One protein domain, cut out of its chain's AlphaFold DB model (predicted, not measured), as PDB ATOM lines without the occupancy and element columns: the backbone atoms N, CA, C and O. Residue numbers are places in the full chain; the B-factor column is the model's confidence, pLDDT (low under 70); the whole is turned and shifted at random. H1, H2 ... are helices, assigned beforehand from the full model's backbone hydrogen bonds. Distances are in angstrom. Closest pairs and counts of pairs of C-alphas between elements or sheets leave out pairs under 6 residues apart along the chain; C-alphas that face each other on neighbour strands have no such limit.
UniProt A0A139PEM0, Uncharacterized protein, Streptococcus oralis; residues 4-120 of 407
ATOM      1  N   ASN A   4       9.433 -27.095   9.083       94.88
ATOM      2  CA  ASN A   4       9.187 -26.091   8.048       94.88
ATOM      3  C   ASN A   4       8.200 -26.627   7.004       94.88
ATOM      4  O   ASN A   4       7.212 -25.963   6.683       94.88
ATOM      5  N   LEU A   5       8.398 -27.870   6.552       95.88
ATOM      6  CA  LEU A   5       7.556 -28.498   5.535       95.88
ATOM      7  C   LEU A   5       6.105 -28.649   5.994       95.88
ATOM      8  O   LEU A   5       5.181 -28.270   5.268       95.88
ATOM      9  N   ILE A   6       5.880 -29.156   7.211       94.75
ATOM     10  CA  ILE A   6       4.515 -29.332   7.714       94.75
ATOM     11  C   ILE A   6       3.831 -27.985   7.959       94.75
ATOM     12  O   ILE A   6       2.651 -27.829   7.644       94.75
ATOM     13  N   GLN A   7       4.566 -26.994   8.470       93.81
ATOM     14  CA  GLN A   7       4.029 -25.662   8.740       93.81
ATOM     15  C   GLN A   7       3.646 -24.935   7.449       93.81
ATOM     16  O   GLN A   7       2.589 -24.298   7.397       93.81
ATOM     17  N   TYR A   8       4.445 -25.086   6.387       94.75
ATOM     18  CA  TYR A   8       4.105 -24.585   5.060       94.75
ATOM     19  C   TYR A   8       2.772 -25.159   4.565       94.75
ATOM     20  O   TYR A   8       1.872 -24.394   4.205       94.75
ATOM     21  N   TYR A   9       2.601 -26.485   4.589       95.50
ATOM     22  CA  TYR A   9       1.361 -27.098   4.104       95.50
ATOM     23  C   TYR A   9       0.154 -26.779   4.991       95.50
ATOM     24  O   TYR A   9      -0.924 -26.513   4.462       95.50
ATOM     25  N   LEU A  10       0.316 -26.704   6.316       95.06
ATOM     26  CA  LEU A  10      -0.755 -26.289   7.231       95.06
ATOM     27  C   LEU A  10      -1.235 -24.860   6.942       95.06
ATOM     28  O   LEU A  10      -2.441 -24.622   6.823       95.06
ATOM     29  N   LYS A  11      -0.301 -23.913   6.786       94.19
ATOM     30  CA  LYS A  11      -0.616 -22.518   6.445       94.19
ATOM     31  C   LYS A  11      -1.264 -22.422   5.063       94.19
ATOM     32  O   LYS A  11      -2.253 -21.708   4.896       94.19
ATOM     33  N   SER A  12      -0.749 -23.171   4.093       94.62
ATOM     34  CA  SER A  12      -1.290 -23.221   2.734       94.62
ATOM     35  C   SER A  12      -2.700 -23.812   2.694       94.62
ATOM     36  O   SER A  12      -3.573 -23.250   2.033       94.62
ATOM     37  N   ALA A  13      -2.973 -24.883   3.442       95.69
ATOM     38  CA  ALA A  13      -4.309 -25.463   3.570       95.69
ATOM     39  C   ALA A  13      -5.291 -24.473   4.213       95.69
ATOM     40  O   ALA A  13      -6.387 -24.256   3.693       95.69
ATOM     41  N   GLN A  14      -4.886 -23.808   5.301       95.88
ATOM     42  CA  GLN A  14      -5.691 -22.769   5.948       95.88
ATOM     43  C   GLN A  14      -6.026 -21.624   4.983       95.88
ATOM     44  O   GLN A  14      -7.194 -21.242   4.864       95.88
ATOM     45  N   LEU A  15      -5.024 -21.095   4.272       95.56
ATOM     46  CA  LEU A  15      -5.209 -20.027   3.291       95.56
ATOM     47  C   LEU A  15      -6.164 -20.465   2.178       95.56
ATOM     48  O   LEU A  15      -7.087 -19.736   1.832       95.56
ATOM     49  N   ARG A  16      -5.992 -21.681   1.660       95.44
ATOM     50  CA  ARG A  16      -6.841 -22.253   0.611       95.44
ATOM     51  C   ARG A  16      -8.296 -22.383   1.054       95.44
ATOM     52  O   ARG A  16      -9.192 -22.004   0.304       95.44
ATOM     53  N   ILE A  17      -8.535 -22.868   2.275       96.44
ATOM     54  CA  ILE A  17      -9.877 -22.955   2.869       96.44
ATOM     55  C   ILE A  17     -10.499 -21.559   2.982       96.44
ATOM     56  O   ILE A  17     -11.635 -21.363   2.554       96.44
ATOM     57  N   ASN A  18      -9.764 -20.584   3.526       96.75
ATOM     58  CA  ASN A  18     -10.258 -19.217   3.696       96.75
ATOM     59  C   ASN A  18     -10.558 -18.543   2.349       96.75
ATOM     60  O   ASN A  18     -11.684 -18.095   2.144       96.75
ATOM     61  N   ASN A  19      -9.623 -18.585   1.399       96.62
ATOM     62  CA  ASN A  19      -9.808 -18.021   0.062       96.62
ATOM     63  C   ASN A  19     -11.013 -18.644  -0.653       96.62
ATOM     64  O   ASN A  19     -11.774 -17.947  -1.321       96.62
ATOM     65  N   ARG A  20     -11.225 -19.956  -0.494       96.75
ATOM     66  CA  ARG A  20     -12.375 -20.639  -1.095       96.75
ATOM     67  C   ARG A  20     -13.696 -20.223  -0.446       96.75
ATOM     68  O   ARG A  20     -14.679 -20.029  -1.157       96.75
ATOM     69  N   ILE A  21     -13.730 -20.049   0.878       96.69
ATOM     70  CA  ILE A  21     -14.895 -19.498   1.589       96.69
ATOM     71  C   ILE A  21     -15.225 -18.097   1.066       96.69
ATOM     72  O   ILE A  21     -16.393 -17.814   0.789       96.69
ATOM     73  N   ASP A  22     -14.217 -17.240   0.926       96.81
ATOM     74  CA  ASP A  22     -14.397 -15.849   0.516       96.81
ATOM     75  C   ASP A  22     -14.891 -15.757  -0.932       96.81
ATOM     76  O   ASP A  22     -15.918 -15.122  -1.174       96.81
ATOM     77  N   ALA A  23     -14.281 -16.508  -1.855       97.19
ATOM     78  CA  ALA A  23     -14.729 -16.597  -3.246       97.19
ATOM     79  C   ALA A  23     -16.179 -17.105  -3.367       97.19
ATOM     80  O   ALA A  23     -16.980 -16.547  -4.115       97.19
ATOM     81  N   ILE A  24     -16.561 -18.134  -2.597       97.06
ATOM     82  CA  ILE A  24     -17.953 -18.612  -2.580       97.06
ATOM     83  C   ILE A  24     -18.894 -17.524  -2.050       97.06
ATOM     84  O   ILE A  24     -19.993 -17.347  -2.575       97.06
ATOM     85  N   ASN A  25     -18.513 -16.812  -0.992       96.69
ATOM     86  CA  ASN A  25     -19.362 -15.782  -0.395       96.69
ATOM     87  C   ASN A  25     -19.571 -14.583  -1.324       96.69
ATOM     88  O   ASN A  25     -20.690 -14.061  -1.400       96.69
ATOM     89  N   GLU A  26     -18.524 -14.169  -2.031       96.62
ATOM     90  CA  GLU A  26     -18.593 -13.136  -3.060       96.62
ATOM     91  C   GLU A  26     -19.535 -13.565  -4.192       96.62
ATOM     92  O   GLU A  26     -20.531 -12.889  -4.462       96.62
ATOM     93  N   GLU A  27     -19.329 -14.759  -4.749       96.38
ATOM     94  CA  GLU A  27     -20.150 -15.276  -5.846       96.38
ATOM     95  C   GLU A  27     -21.619 -15.476  -5.432       96.38
ATOM     96  O   GLU A  27     -22.544 -15.117  -6.161       96.38
ATOM     97  N   ARG A  28     -21.890 -15.961  -4.211       95.88
ATOM     98  CA  ARG A  28     -23.267 -16.044  -3.677       95.88
ATOM     99  C   ARG A  28     -23.935 -14.674  -3.584       95.88
ATOM    100  O   ARG A  28     -25.152 -14.580  -3.761       95.88
ATOM    101  N   THR A  29     -23.171 -13.624  -3.294       95.12
ATOM    102  CA  THR A  29     -23.684 -12.251  -3.234       95.12
ATOM    103  C   THR A  29     -24.082 -11.767  -4.627       95.12
ATOM    104  O   THR A  29     -25.191 -11.253  -4.793       95.12
ATOM    105  N   ILE A  30     -23.243 -12.025  -5.634       94.75
ATOM    106  CA  ILE A  30     -23.519 -11.719  -7.047       94.75
ATOM    107  C   ILE A  30     -24.756 -12.487  -7.535       94.75
ATOM    108  O   ILE A  30     -25.709 -11.889  -8.041       94.75
ATOM    109  N   LEU A  31     -24.805 -13.803  -7.307       93.75
ATOM    110  CA  LEU A  31     -25.931 -14.651  -7.712       93.75
ATOM    111  C   LEU A  31     -27.249 -14.212  -7.072       93.75
ATOM    112  O   LEU A  31     -28.291 -14.244  -7.727       93.75
ATOM    113  N   ARG A  32     -27.230 -13.752  -5.819       92.88
ATOM    114  CA  ARG A  32     -28.421 -13.195  -5.164       92.88
ATOM    115  C   ARG A  32     -28.872 -11.870  -5.762       92.88
ATOM    116  O   ARG A  32     -30.076 -11.629  -5.834       92.88
ATOM    117  N   ALA A  33     -27.934 -11.025  -6.176       91.81
ATOM    118  CA  ALA A  33     -28.232  -9.747  -6.814       91.81
ATOM    119  C   ALA A  33     -28.783  -9.907  -8.243       91.81
ATOM    120  O   ALA A  33     -29.459  -9.007  -8.730       91.81
ATOM    121  N   SER A  34     -28.565 -11.061  -8.889       91.69
ATOM    122  CA  SER A  34     -29.041 -11.341 -10.256       91.69
ATOM    123  C   SER A  34     -30.569 -11.325 -10.430       91.69
ATOM    124  O   SER A  34     -31.058 -11.235 -11.553       91.69
ATOM    125  N   GLY A  35     -31.334 -11.438  -9.339       85.00
ATOM    126  CA  GLY A  35     -32.797 -11.517  -9.378       85.00
ATOM    127  C   GLY A  35     -33.360 -12.912  -9.683       85.00
ATOM    128  O   GLY A  35     -34.579 -13.085  -9.649       85.00
ATOM    129  N   ASP A  36     -32.516 -13.923  -9.922       87.69
ATOM    130  CA  ASP A  36     -32.964 -15.309 -10.087       87.69
ATOM    131  C   ASP A  36     -33.457 -15.888  -8.747       87.69
ATOM    132  O   ASP A  36     -32.715 -16.007  -7.767       87.69
ATOM    133  N   ILE A  37     -34.733 -16.286  -8.714       87.25
ATOM    134  CA  ILE A  37     -35.407 -16.829  -7.526       87.25
ATOM    135  C   ILE A  37     -34.667 -18.055  -6.976       87.25
ATOM    136  O   ILE A  37     -34.632 -18.244  -5.759       87.25
ATOM    137  N   ARG A  38     -34.025 -18.850  -7.845       85.06
ATOM    138  CA  ARG A  38     -33.284 -20.061  -7.457       85.06
ATOM    139  C   ARG A  38     -32.113 -19.769  -6.520       85.06
ATOM    140  O   ARG A  38     -31.706 -20.652  -5.773       85.06
ATOM    141  N   TYR A  39     -31.577 -18.550  -6.539       88.75
ATOM    142  CA  TYR A  39     -30.401 -18.172  -5.755       88.75
ATOM    143  C   TYR A  39     -30.721 -17.289  -4.551       88.75
ATOM    144  O   TYR A  39     -29.831 -17.007  -3.752       88.75
ATOM    145  N   LYS A  40     -31.985 -16.893  -4.367       86.38
ATOM    146  CA  LYS A  40     -32.407 -15.949  -3.319       86.38
ATOM    147  C   LYS A  40     -32.004 -16.385  -1.901       86.38
ATOM    148  O   LYS A  40     -31.670 -15.534  -1.075       86.38
ATOM    149  N   GLU A  41     -31.983 -17.693  -1.644       88.00
ATOM    150  CA  GLU A  41     -31.657 -18.291  -0.342       88.00
ATOM    151  C   GLU A  41     -30.156 -18.592  -0.134       88.00
ATOM    152  O   GLU A  41     -29.778 -19.081   0.932       88.00
ATOM    153  N   LEU A  42     -29.270 -18.289  -1.096       91.44
ATOM    154  CA  LEU A  42     -27.827 -18.541  -0.961       91.44
ATOM    155  C   LEU A  42     -27.175 -17.608   0.077       91.44
ATOM    156  O   LEU A  42     -26.724 -16.502  -0.214       91.44
ATOM    157  N   ARG A  43     -27.108 -18.050   1.332       90.38
ATOM    158  CA  ARG A  43     -26.492 -17.281   2.428       90.38
ATOM    159  C   ARG A  43     -24.973 -17.421   2.425       90.38
ATOM    160  O   ARG A  43     -24.448 -18.438   1.984       90.38
ATOM    161  N   ALA A  44     -24.272 -16.445   2.997       93.19
ATOM    162  CA  ALA A  44     -22.840 -16.575   3.256       93.19
ATOM    163  C   ALA A  44     -22.542 -17.823   4.111       93.19
ATOM    164  O   ALA A  44     -23.306 -18.176   5.022       93.19
ATOM    165  N   ILE A  45     -21.438 -18.498   3.809       94.06
ATOM    166  CA  ILE A  45     -20.939 -19.654   4.540       94.06
ATOM    167  C   ILE A  45     -20.572 -19.234   5.965       94.06
ATOM    168  O   ILE A  45     -19.837 -18.279   6.202       94.06
ATOM    169  N   ARG A  46     -21.105 -19.981   6.930       93.00
ATOM    170  CA  ARG A  46     -20.821 -19.865   8.357       93.00
ATOM    171  C   ARG A  46     -20.156 -21.153   8.804       93.00
ATOM    172  O   ARG A  46     -20.399 -22.210   8.230       93.00
ATOM    173  N   ASN A  47     -19.412 -21.090   9.900       94.12
ATOM    174  CA  ASN A  47     -18.735 -22.260  10.464       94.12
ATOM    175  C   ASN A  47     -19.706 -23.419  10.782       94.12
ATOM    176  O   ASN A  47     -19.345 -24.582  10.650       94.12
ATOM    177  N   THR A  48     -20.959 -23.111  11.132       93.19
ATOM    178  CA  THR A  48     -22.033 -24.097  11.356       93.19
ATOM    179  C   THR A  48     -22.492 -24.812  10.089       93.19
ATOM    180  O   THR A  48     -23.042 -25.902  10.193       93.19
ATOM    181  N   HIS A  49     -22.297 -24.217   8.909       93.19
ATOM    182  CA  HIS A  49     -22.567 -24.884   7.634       93.19
ATOM    183  C   HIS A  49     -21.461 -25.890   7.296       93.19
ATOM    184  O   HIS A  49     -21.736 -26.886   6.649       93.19
ATOM    185  N   LEU A  50     -20.226 -25.626   7.734       93.19
ATOM    186  CA  LEU A  50     -19.045 -26.422   7.390       93.19
ATOM    187  C   LEU A  50     -18.835 -27.616   8.320       93.19
ATOM    188  O   LEU A  50     -18.372 -28.660   7.877       93.19
ATOM    189  N   TYR A  51     -19.168 -27.462   9.605       93.69
ATOM    190  CA  TYR A  51     -19.145 -28.562  10.563       93.69
ATOM    191  C   TYR A  51     -20.154 -28.315  11.687       93.69
ATOM    192  O   TYR A  51     -19.843 -27.728  12.729       93.69
ATOM    193  N   SER A  52     -21.393 -28.746  11.451       88.06
ATOM    194  CA  SER A  52     -22.566 -28.436  12.282       88.06
ATOM    195  C   SER A  52     -22.389 -28.795  13.759       88.06
ATOM    196  O   SER A  52     -22.753 -28.008  14.632       88.06
ATOM    197  N   ASN A  53     -21.770 -29.941  14.042       87.94
ATOM    198  CA  ASN A  53     -21.598 -30.451  15.402       87.94
ATOM    199  C   ASN A  53     -20.454 -29.767  16.170       87.94
ATOM    200  O   ASN A  53     -20.455 -29.776  17.402       87.94
ATOM    201  N   LYS A  54     -19.460 -29.193  15.474       93.00
ATOM    202  CA  LYS A  54     -18.279 -28.558  16.091       93.00
ATOM    203  C   LYS A  54     -17.833 -27.297  15.323       93.00
ATOM    204  O   LYS A  54     -16.689 -27.213  14.872       93.00
ATOM    205  N   PRO A  55     -18.676 -26.249  15.234       92.31
ATOM    206  CA  PRO A  55     -18.362 -25.029  14.481       92.31
ATOM    207  C   PRO A  55     -17.169 -24.251  15.053       92.31
ATOM    208  O   PRO A  55     -16.505 -23.500  14.338       92.31
ATOM    209  N   ARG A  56     -16.868 -24.430  16.346       93.94
ATOM    210  CA  ARG A  56     -15.681 -23.848  16.981       93.94
ATOM    211  C   ARG A  56     -14.383 -24.396  16.381       93.94
ATOM    212  O   ARG A  56     -13.457 -23.620  16.200       93.94
ATOM    213  N   THR A  57     -14.339 -25.676  16.009       94.12
ATOM    214  CA  THR A  57     -13.170 -26.279  15.349       94.12
ATOM    215  C   THR A  57     -12.884 -25.605  14.012       94.12
ATOM    216  O   THR A  57     -11.740 -25.284  13.728       94.12
ATOM    217  N   ILE A  58     -13.922 -25.292  13.229       94.94
ATOM    218  CA  ILE A  58     -13.762 -24.545  11.972       94.94
ATOM    219  C   ILE A  58     -13.255 -23.128  12.231       94.94
ATOM    220  O   ILE A  58     -12.389 -22.652  11.508       94.94
ATOM    221  N   LYS A  59     -13.747 -22.458  13.280       94.62
ATOM    222  CA  LYS A  59     -13.217 -21.145  13.674       94.62
ATOM    223  C   LYS A  59     -11.718 -21.221  13.982       94.62
ATOM    224  O   LYS A  59     -10.947 -20.418  13.473       94.62
ATOM    225  N   GLU A  60     -11.321 -22.211  14.778       94.69
ATOM    226  CA  GLU A  60      -9.921 -22.454  15.144       94.69
ATOM    227  C   GLU A  60      -9.061 -22.789  13.916       94.69
ATOM    228  O   GLU A  60      -7.941 -22.309  13.832       94.69
ATOM    229  N   ILE A  61      -9.582 -23.525  12.930       94.00
ATOM    230  CA  ILE A  61      -8.859 -23.789  11.675       94.00
ATOM    231  C   ILE A  61      -8.680 -22.520  10.847       94.00
ATOM    232  O   ILE A  61      -7.637 -22.338  10.240       94.00
ATOM    233  N   ARG A  62      -9.678 -21.637  10.803       93.06
ATOM    234  CA  ARG A  62      -9.646 -20.443   9.946       93.06
ATOM    235  C   ARG A  62      -8.797 -19.306  10.505       93.06
ATOM    236  O   ARG A  62      -8.215 -18.559   9.727       93.06
ATOM    237  N   GLU A  63      -8.775 -19.166  11.826       92.94
ATOM    238  CA  GLU A  63      -8.191 -18.014  12.532       92.94
ATOM    239  C   GLU A  63      -7.006 -18.405  13.433       92.94
ATOM    240  O   GLU A  63      -6.321 -17.539  13.975       92.94
ATOM    241  N   GLY A  64      -6.798 -19.703  13.661       87.62
ATOM    242  CA  GLY A  64      -5.779 -20.208  14.575       87.62
ATOM    243  C   GLY A  64      -4.376 -20.168  13.992       87.62
ATOM    244  O   GLY A  64      -4.173 -20.072  12.781       87.62
ATOM    245  N   LYS A  65      -3.393 -20.275  14.887       86.12
ATOM    246  CA  LYS A  65      -1.992 -20.390  14.499       86.12
ATOM    247  C   LYS A  65      -1.671 -21.797  13.980       86.12
ATOM    248  O   LYS A  65      -2.313 -22.752  14.435       86.12
ATOM    249  N   PRO A  66      -0.662 -21.935  13.103       78.12
ATOM    250  CA  PRO A  66      -0.298 -23.209  12.494       78.12
ATOM    251  C   PRO A  66      -0.065 -24.370  13.475       78.12
ATOM    252  O   PRO A  66      -0.482 -25.493  13.202       78.12
ATOM    253  N   GLU A  67       0.474 -24.115  14.670       82.06
ATOM    254  CA  GLU A  67       0.747 -25.156  15.673       82.06
ATOM    255  C   GLU A  67      -0.524 -25.832  16.194       82.06
ATOM    256  O   GLU A  67      -0.500 -26.992  16.585       82.06
ATOM    257  N   ILE A  68      -1.651 -25.118  16.195       84.75
ATOM    258  CA  ILE A  68      -2.941 -25.669  16.616       84.75
ATOM    259  C   ILE A  68      -3.608 -26.401  15.441       84.75
ATOM    260  O   ILE A  68      -4.426 -27.296  15.656       84.75
ATOM    261  N   LEU A  69      -3.273 -26.050  14.194       85.94
ATOM    262  CA  LEU A  69      -3.912 -26.614  13.005       85.94
ATOM    263  C   LEU A  69      -3.644 -28.110  12.850       85.94
ATOM    264  O   LEU A  69      -4.559 -28.822  12.438       85.94
ATOM    265  N   ILE A  70      -2.453 -28.584  13.228       89.12
ATOM    266  CA  ILE A  70      -2.070 -29.998  13.108       89.12
ATOM    267  C   ILE A  70      -3.079 -30.928  13.797       89.12
ATOM    268  O   ILE A  70      -3.480 -31.943  13.234       89.12
ATOM    269  N   ASP A  71      -3.583 -30.527  14.967       88.19
ATOM    270  CA  ASP A  71      -4.542 -31.307  15.750       88.19
ATOM    271  C   ASP A  71      -5.995 -31.087  15.319       88.19
ATOM    272  O   ASP A  71      -6.870 -31.924  15.569       88.19
ATOM    273  N   LYS A  72      -6.291 -29.927  14.725       91.31
ATOM    274  CA  LYS A  72      -7.665 -29.508  14.420       91.31
ATOM    275  C   LYS A  72      -8.102 -29.914  13.025       91.31
ATOM    276  O   LYS A  72      -9.263 -30.288  12.858       91.31
ATOM    277  N   LEU A  73      -7.204 -29.859  12.047       92.56
ATOM    278  CA  LEU A  73      -7.472 -30.220  10.660       92.56
ATOM    279  C   LEU A  73      -7.267 -31.729  10.447       92.56
ATOM    280  O   LEU A  73      -6.415 -32.170   9.681       92.56
ATOM    281  N   SER A  74      -8.055 -32.528  11.169       91.69
ATOM    282  CA  SER A  74      -8.073 -33.983  11.010       91.69
ATOM    283  C   SER A  74      -8.817 -34.401   9.740       91.69
ATOM    284  O   SER A  74      -9.590 -33.623   9.177       91.69
ATOM    285  N   VAL A  75      -8.652 -35.663   9.333       91.88
ATOM    286  CA  VAL A  75      -9.330 -36.234   8.154       91.88
ATOM    287  C   VAL A  75     -10.846 -36.031   8.215       91.88
ATOM    288  O   VAL A  75     -11.427 -35.546   7.258       91.88
ATOM    289  N   ILE A  76     -11.474 -36.281   9.369       92.31
ATOM    290  CA  ILE A  76     -12.929 -36.105   9.550       92.31
ATOM    291  C   ILE A  76     -13.351 -34.648   9.313       92.31
ATOM    292  O   ILE A  76     -14.413 -34.376   8.756       92.31
ATOM    293  N   VAL A  77     -12.540 -33.688   9.767       94.38
ATOM    294  CA  VAL A  77     -12.849 -32.266   9.575       94.38
ATOM    295  C   VAL A  77     -12.629 -31.859   8.121       94.38
ATOM    296  O   VAL A  77     -13.438 -31.112   7.578       94.38
ATOM    297  N   ALA A  78     -11.576 -32.370   7.486       94.62
ATOM    298  CA  ALA A  78     -11.299 -32.137   6.077       94.62
ATOM    299  C   ALA A  78     -12.390 -32.734   5.167       94.62
ATOM    300  O   ALA A  78     -12.869 -32.043   4.276       94.62
ATOM    301  N   GLU A  79     -12.867 -33.950   5.439       94.50
ATOM    302  CA  GLU A  79     -14.019 -34.557   4.752       94.50
ATOM    303  C   GLU A  79     -15.285 -33.709   4.935       94.50
ATOM    304  O   GLU A  79     -15.948 -33.364   3.960       94.50
ATOM    305  N   SER A  80     -15.562 -33.253   6.164       95.06
ATOM    306  CA  SER A  80     -16.676 -32.333   6.423       95.06
ATOM    307  C   SER A  80     -16.549 -31.028   5.627       95.06
ATOM    308  O   SER A  80     -17.557 -30.479   5.184       95.06
ATOM    309  N   LEU A  81     -15.336 -30.505   5.436       95.75
ATOM    310  CA  LEU A  81     -15.106 -29.327   4.599       95.75
ATOM    311  C   LEU A  81     -15.364 -29.631   3.121       95.75
ATOM    312  O   LEU A  81     -16.049 -28.842   2.479       95.75
ATOM    313  N   ILE A  82     -14.880 -30.758   2.598       94.19
ATOM    314  CA  ILE A  82     -15.106 -31.178   1.204       94.19
ATOM    315  C   ILE A  82     -16.604 -31.299   0.908       94.19
ATOM    316  O   ILE A  82     -17.079 -30.758  -0.086       94.19
ATOM    317  N   ASP A  83     -17.367 -31.920   1.807       92.50
ATOM    318  CA  ASP A  83     -18.798 -32.164   1.600       92.50
ATOM    319  C   ASP A  83     -19.650 -30.885   1.640       92.50
ATOM    320  O   ASP A  83     -20.715 -30.809   1.011       92.50
ATOM    321  N   ASN A  84     -19.212 -29.874   2.401       94.25
ATOM    322  CA  ASN A  84     -20.026 -28.701   2.732       94.25
ATOM    323  C   ASN A  84     -19.538 -27.386   2.104       94.25
ATOM    324  O   ASN A  84     -20.323 -26.436   1.989       94.25
ATOM    325  N   LEU A  85     -18.270 -27.293   1.696       94.62
ATOM    326  CA  LEU A  85     -17.698 -26.093   1.095       94.62
ATOM    327  C   LEU A  85     -17.971 -26.057  -0.413       94.62
ATOM    328  O   LEU A  85     -17.143 -26.451  -1.228       94.62
ATOM    329  N   LYS A  86     -19.157 -25.565  -0.773       94.81
ATOM    330  CA  LYS A  86     -19.638 -25.515  -2.159       94.81
ATOM    331  C   LYS A  86     -20.482 -24.285  -2.444       94.81
ATOM    332  O   LYS A  86     -21.201 -23.806  -1.567       94.81
ATOM    333  N   LEU A  87     -20.435 -23.777  -3.672       95.19
ATOM    334  CA  LEU A  87     -21.170 -22.588  -4.100       95.19
ATOM    335  C   LEU A  87     -22.685 -22.794  -3.974       95.19
ATOM    336  O   LEU A  87     -23.355 -22.021  -3.287       95.19
ATOM    337  N   LYS A  88     -23.209 -23.875  -4.554       93.25
ATOM    338  CA  LYS A  88     -24.617 -24.288  -4.495       93.25
ATOM    339  C   LYS A  88     -24.726 -25.587  -3.681       93.25
ATOM    340  O   LYS A  88     -24.261 -26.621  -4.157       93.25
ATOM    341  N   PRO A  89     -25.325 -25.563  -2.472       89.25
ATOM    342  CA  PRO A  89     -25.399 -26.734  -1.591       89.25
ATOM    343  C   PRO A  89     -26.097 -27.952  -2.202       89.25
ATOM    344  O   PRO A  89     -25.637 -29.076  -2.005       89.25
ATOM    345  N   ASP A  90     -27.163 -27.703  -2.964       88.75
ATOM    346  CA  ASP A  90     -28.030 -28.738  -3.539       88.75
ATOM    347  C   ASP A  90     -27.594 -29.178  -4.946       88.75
ATOM    348  O   ASP A  90     -28.268 -29.979  -5.594       88.75
ATOM    349  N   PHE A  91     -26.485 -28.636  -5.460       89.81
ATOM    350  CA  PHE A  91     -25.947 -29.052  -6.749       89.81
ATOM    351  C   PHE A  91     -25.290 -30.426  -6.617       89.81
ATOM    352  O   PHE A  91     -24.413 -30.627  -5.777       89.81
ATOM    353  N   ASN A  92     -25.718 -31.374  -7.450       89.00
ATOM    354  CA  ASN A  92     -25.124 -32.700  -7.497       89.00
ATOM    355  C   ASN A  92     -23.915 -32.689  -8.438       89.00
ATOM    356  O   ASN A  92     -24.090 -32.653  -9.654       89.00
ATOM    357  N   SER A  93     -22.712 -32.729  -7.869       89.19
ATOM    358  CA  SER A  93     -21.441 -32.797  -8.594       89.19
ATOM    359  C   SER A  93     -21.004 -34.230  -8.929       89.19
ATOM    360  O   SER A  93     -19.965 -34.416  -9.561       89.19
ATOM    361  N   TYR A  94     -21.783 -35.251  -8.546       89.00
ATOM    362  CA  TYR A  94     -21.458 -36.651  -8.809       89.00
ATOM    363  C   TYR A  94     -21.672 -37.028 -10.279       89.00
ATOM    364  O   TYR A  94     -22.755 -36.838 -10.839       89.00
ATOM    365  N   SER A  95     -20.658 -37.655 -10.875       90.56
ATOM    366  CA  SER A  95     -20.708 -38.231 -12.217       90.56
ATOM    367  C   SER A  95     -19.981 -39.575 -12.239       90.56
ATOM    368  O   SER A  95     -19.047 -39.805 -11.477       90.56
ATOM    369  N   SER A  96     -20.399 -40.470 -13.134       89.62
ATOM    370  CA  SER A  96     -19.672 -41.714 -13.416       89.62
ATOM    371  C   SER A  96     -18.383 -41.471 -14.211       89.62
ATOM    372  O   SER A  96     -17.484 -42.310 -14.195       89.62
ATOM    373  N   ASN A  97     -18.276 -40.322 -14.887       93.88
ATOM    374  CA  ASN A  97     -17.063 -39.874 -15.557       93.88
ATOM    375  C   ASN A  97     -16.277 -38.938 -14.633       93.88
ATOM    376  O   ASN A  97     -16.761 -37.863 -14.271       93.88
ATOM    377  N   LYS A  98     -15.039 -39.321 -14.299       89.38
ATOM    378  CA  LYS A  98     -14.210 -38.573 -13.352       89.38
ATOM    379  C   LYS A  98     -13.853 -37.166 -13.835       89.38
ATOM    380  O   LYS A  98     -13.806 -36.246 -13.026       89.38
ATOM    381  N   ASN A  99     -13.659 -36.974 -15.140       90.62
ATOM    382  CA  ASN A  99     -13.379 -35.646 -15.690       90.62
ATOM    383  C   ASN A  99     -14.593 -34.721 -15.559       90.62
ATOM    384  O   ASN A  99     -14.440 -33.562 -15.178       90.62
ATOM    385  N   ASP A 100     -15.794 -35.244 -15.808       92.00
ATOM    386  CA  ASP A 100     -17.030 -34.475 -15.655       92.00
ATOM    387  C   ASP A 100     -17.290 -34.155 -14.180       92.00
ATOM    388  O   ASP A 100     -17.587 -33.008 -13.860       92.00
ATOM    389  N   GLU A 101     -17.091 -35.122 -13.274       92.50
ATOM    390  CA  GLU A 101     -17.178 -34.909 -11.820       92.50
ATOM    391  C   GLU A 101     -16.233 -33.781 -11.377       92.50
ATOM    392  O   GLU A 101     -16.650 -32.834 -10.712       92.50
ATOM    393  N   ASN A 102     -14.967 -33.833 -11.800       91.75
ATOM    394  CA  ASN A 102     -13.968 -32.824 -11.456       91.75
ATOM    395  C   ASN A 102     -14.348 -31.437 -12.000       91.75
ATOM    396  O   ASN A 102     -14.226 -30.442 -11.285       91.75
ATOM    397  N   ASN A 103     -14.837 -31.356 -13.239       92.44
ATOM    398  CA  ASN A 103     -15.288 -30.100 -13.842       92.44
ATOM    399  C   ASN A 103     -16.516 -29.531 -13.119       92.44
ATOM    400  O   ASN A 103     -16.576 -28.330 -12.853       92.44
ATOM    401  N   MET A 104     -17.469 -30.387 -12.749       93.94
ATOM    402  CA  MET A 104     -18.655 -30.005 -11.985       93.94
ATOM    403  C   MET A 104     -18.274 -29.495 -10.594       93.94
ATOM    404  O   MET A 104     -18.706 -28.404 -10.218       93.94
ATOM    405  N   LYS A 105     -17.405 -30.210  -9.869       94.31
ATOM    406  CA  LYS A 105     -16.864 -29.774  -8.574       94.31
ATOM    407  C   LYS A 105     -16.179 -28.415  -8.677       94.31
ATOM    408  O   LYS A 105     -16.549 -27.491  -7.957       94.31
ATOM    409  N   LYS A 106     -15.260 -28.249  -9.635       92.50
ATOM    410  CA  LYS A 106     -14.578 -26.968  -9.883       92.50
ATOM    411  C   LYS A 106     -15.567 -25.844 -10.191       92.50
ATOM    412  O   LYS A 106     -15.443 -24.767  -9.621       92.50
ATOM    413  N   SER A 107     -16.585 -26.095 -11.019       93.19
ATOM    414  CA  SER A 107     -17.626 -25.103 -11.342       93.19
ATOM    415  C   SER A 107     -18.486 -24.702 -10.138       93.19
ATOM    416  O   SER A 107     -19.015 -23.593 -10.091       93.19
ATOM    417  N   ASN A 108     -18.606 -25.589  -9.149       95.19
ATOM    418  CA  ASN A 108     -19.312 -25.343  -7.898       95.19
ATOM    419  C   ASN A 108     -18.365 -24.937  -6.756       95.19
ATOM    420  O   ASN A 108     -18.773 -24.917  -5.596       95.19
ATOM    421  N   PHE A 109     -17.108 -24.615  -7.075       94.62
ATOM    422  CA  PHE A 109     -16.062 -24.224  -6.127       94.62
ATOM    423  C   PHE A 109     -15.799 -25.276  -5.031       94.62
ATOM    424  O   PHE A 109     -15.280 -24.949  -3.964       94.62
ATOM    425  N   GLU A 110     -16.106 -26.545  -5.292       95.06
ATOM    426  CA  GLU A 110     -15.800 -27.670  -4.404       95.06
ATOM    427  C   GLU A 110     -14.311 -28.029  -4.463       95.06
ATOM    428  O   GLU A 110     -13.638 -27.818  -5.477       95.06
ATOM    429  N   PHE A 111     -13.795 -28.593  -3.371       94.25
ATOM    430  CA  PHE A 111     -12.538 -29.335  -3.417       94.25
ATOM    431  C   PHE A 111     -12.767 -30.661  -4.148       94.25
ATOM    432  O   PHE A 111     -13.736 -31.377  -3.891       94.25
ATOM    433  N   VAL A 112     -11.876 -30.992  -5.075       91.25
ATOM    434  CA  VAL A 112     -11.944 -32.203  -5.893       91.25
ATOM    435  C   VAL A 112     -11.585 -33.437  -5.066       91.25
ATOM    436  O   VAL A 112     -12.197 -34.498  -5.247       91.25
ATOM    437  N   SER A 113     -10.650 -33.281  -4.127       91.25
ATOM    438  CA  SER A 113     -10.120 -34.355  -3.292       91.25
ATOM    439  C   SER A 113      -9.676 -33.870  -1.905       91.25
ATOM    440  O   SER A 113      -9.580 -32.672  -1.623       91.25
ATOM    441  N   LEU A 114      -9.344 -34.836  -1.043       92.69
ATOM    442  CA  LEU A 114      -8.683 -34.580   0.234       92.69
ATOM    443  C   LEU A 114      -7.261 -34.028   0.059       92.69
ATOM    444  O   LEU A 114      -6.837 -33.200   0.861       92.69
ATOM    445  N   GLN A 115      -6.547 -34.434  -0.992       92.12
ATOM    446  CA  GLN A 115      -5.172 -33.987  -1.216       92.12
ATOM    447  C   GLN A 115      -5.119 -32.539  -1.706       92.12
ATOM    448  O   GLN A 115      -4.280 -31.778  -1.233       92.12
ATOM    449  N   GLU A 116      -6.067 -32.109  -2.547       93.31
ATOM    450  CA  GLU A 116      -6.200 -30.694  -2.922       93.31
ATOM    451  C   GLU A 116      -6.404 -29.820  -1.677       93.31
ATOM    452  O   GLU A 116      -5.812 -28.746  -1.564       93.31
ATOM    453  N   LEU A 117      -7.222 -30.274  -0.723       95.12
ATOM    454  CA  LEU A 117      -7.482 -29.524   0.503       95.12
ATOM    455  C   LEU A 117      -6.241 -29.464   1.405       95.12
ATOM    456  O   LEU A 117      -5.899 -28.382   1.883       95.12
ATOM    457  N   LEU A 118      -5.590 -30.606   1.651       94.12
ATOM    458  CA  LEU A 118      -4.471 -30.704   2.594       94.12
ATOM    459  C   LEU A 118      -3.147 -30.199   2.000       94.12
ATOM    460  O   LEU A 118      -2.467 -29.386   2.615       94.12
ATOM    461  N   TRP A 119      -2.776 -30.645   0.805       94.19
ATOM    462  CA  TRP A 119      -1.449 -30.397   0.223       94.19
ATOM    463  C   TRP A 119      -1.482 -29.379  -0.911       94.19
ATOM    464  O   TRP A 119      -0.489 -28.707  -1.168       94.19
ATOM    465  N   GLY A 120      -2.642 -29.207  -1.544       92.94
ATOM    466  CA  GLY A 120      -2.855 -28.225  -2.604       92.94
ATOM    467  C   GLY A 120      -2.895 -28.781  -4.013       92.94
ATOM    468  O   GLY A 120      -3.341 -28.073  -4.914       92.94
TER     469      GLY A 120
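What this domain is: This is residues 4 to 120 of the 407 residues of an uncharacterized protein of Streptococcus oralis (UniProt A0A139PEM0). One long helix, H1, runs most of the length of the domain, and the short helices gather on one side of it: the helical hairpin of H3 and H4 packs across its first half, and H7 packs on that half too. H5 bridges H2 and H7, while H6 lies off to the side and touches no helix; residues 33 to 38 stick out where H1 ends. The printed part has 117 residues with seven named helices, H1 to H7 in chain order, and no named strand; its class is all helix. The whole is compact, with a radius of gyration of the C-alphas of 14.7 A and spans of 46 by 31 by 23 A.

How they stand to each other: H1, residues 4 to 33, touches H3, residues 55 to 63, with its residues 14 to 18 alone; the closest C-alphas, of Gln 14 and Arg 62, are 6.1 A apart. Their lines are about perpendicular at 70.4 degrees, only just past a steep tilt. With residues 7 to 11 alone, H1 touches H4, residues 66 to 72, about perpendicular at 75 degrees; the closest C-alphas, of Lys 11 and Pro 66, are 6.1 A apart. H3 and H4 form a hairpin at a shallow tilt of 22 degrees, opposite ways, with C-alphas 61 and 69 closest at 5.8 A. H2, residues 47 to 50, touches H3, with C-alphas 47 and 55 closest at 4.9 A. H2 also touches H5, residues 75 to 84, with C-alphas 50 and 84 closest at 5.3 A. H1 and H5 are only just apart, their closest C-alphas at 8.4 A. H6, residues 98 to 107, is apart from H1 and H5, among others. H7, residues 114 to 118, touches residues 9 to 17 of H1, with C-alphas 13 and 118 closest at 5.3 A, and touches H5, with C-alphas 78 and 114 closest at 6.9 A. Every O i to N i+4 pair is within hydrogen-bond range in H1, H3, H5, H6 and H7; H4 has 1 of 3, beside 3 of 4 O i to N i+3 pairs, and H2 is too short for an i+4 pair.

Where its parts are: H1 begins at C-alpha 4 (9.187, -26.091, 8.048) and measures 43.5 A to C-alpha 33 (-28.232, -9.747, -6.814). H2 measures 5.2 A, H3 12.5 A, H4 9.9 A, H5 14.2 A, H6 14.0 A and H7 6.2 A. H7 ends at C-alpha 118 (-4.471, -30.704, 2.594).

The domain as a whole: The two C-alphas farthest apart, of Asn 4 and Ile 37, are 48.1 A apart. The links H1 to H2 and H5 to H6 are long, 13 residues each. The printed part has no cut, and no printed residue is under 70 in pLDDT.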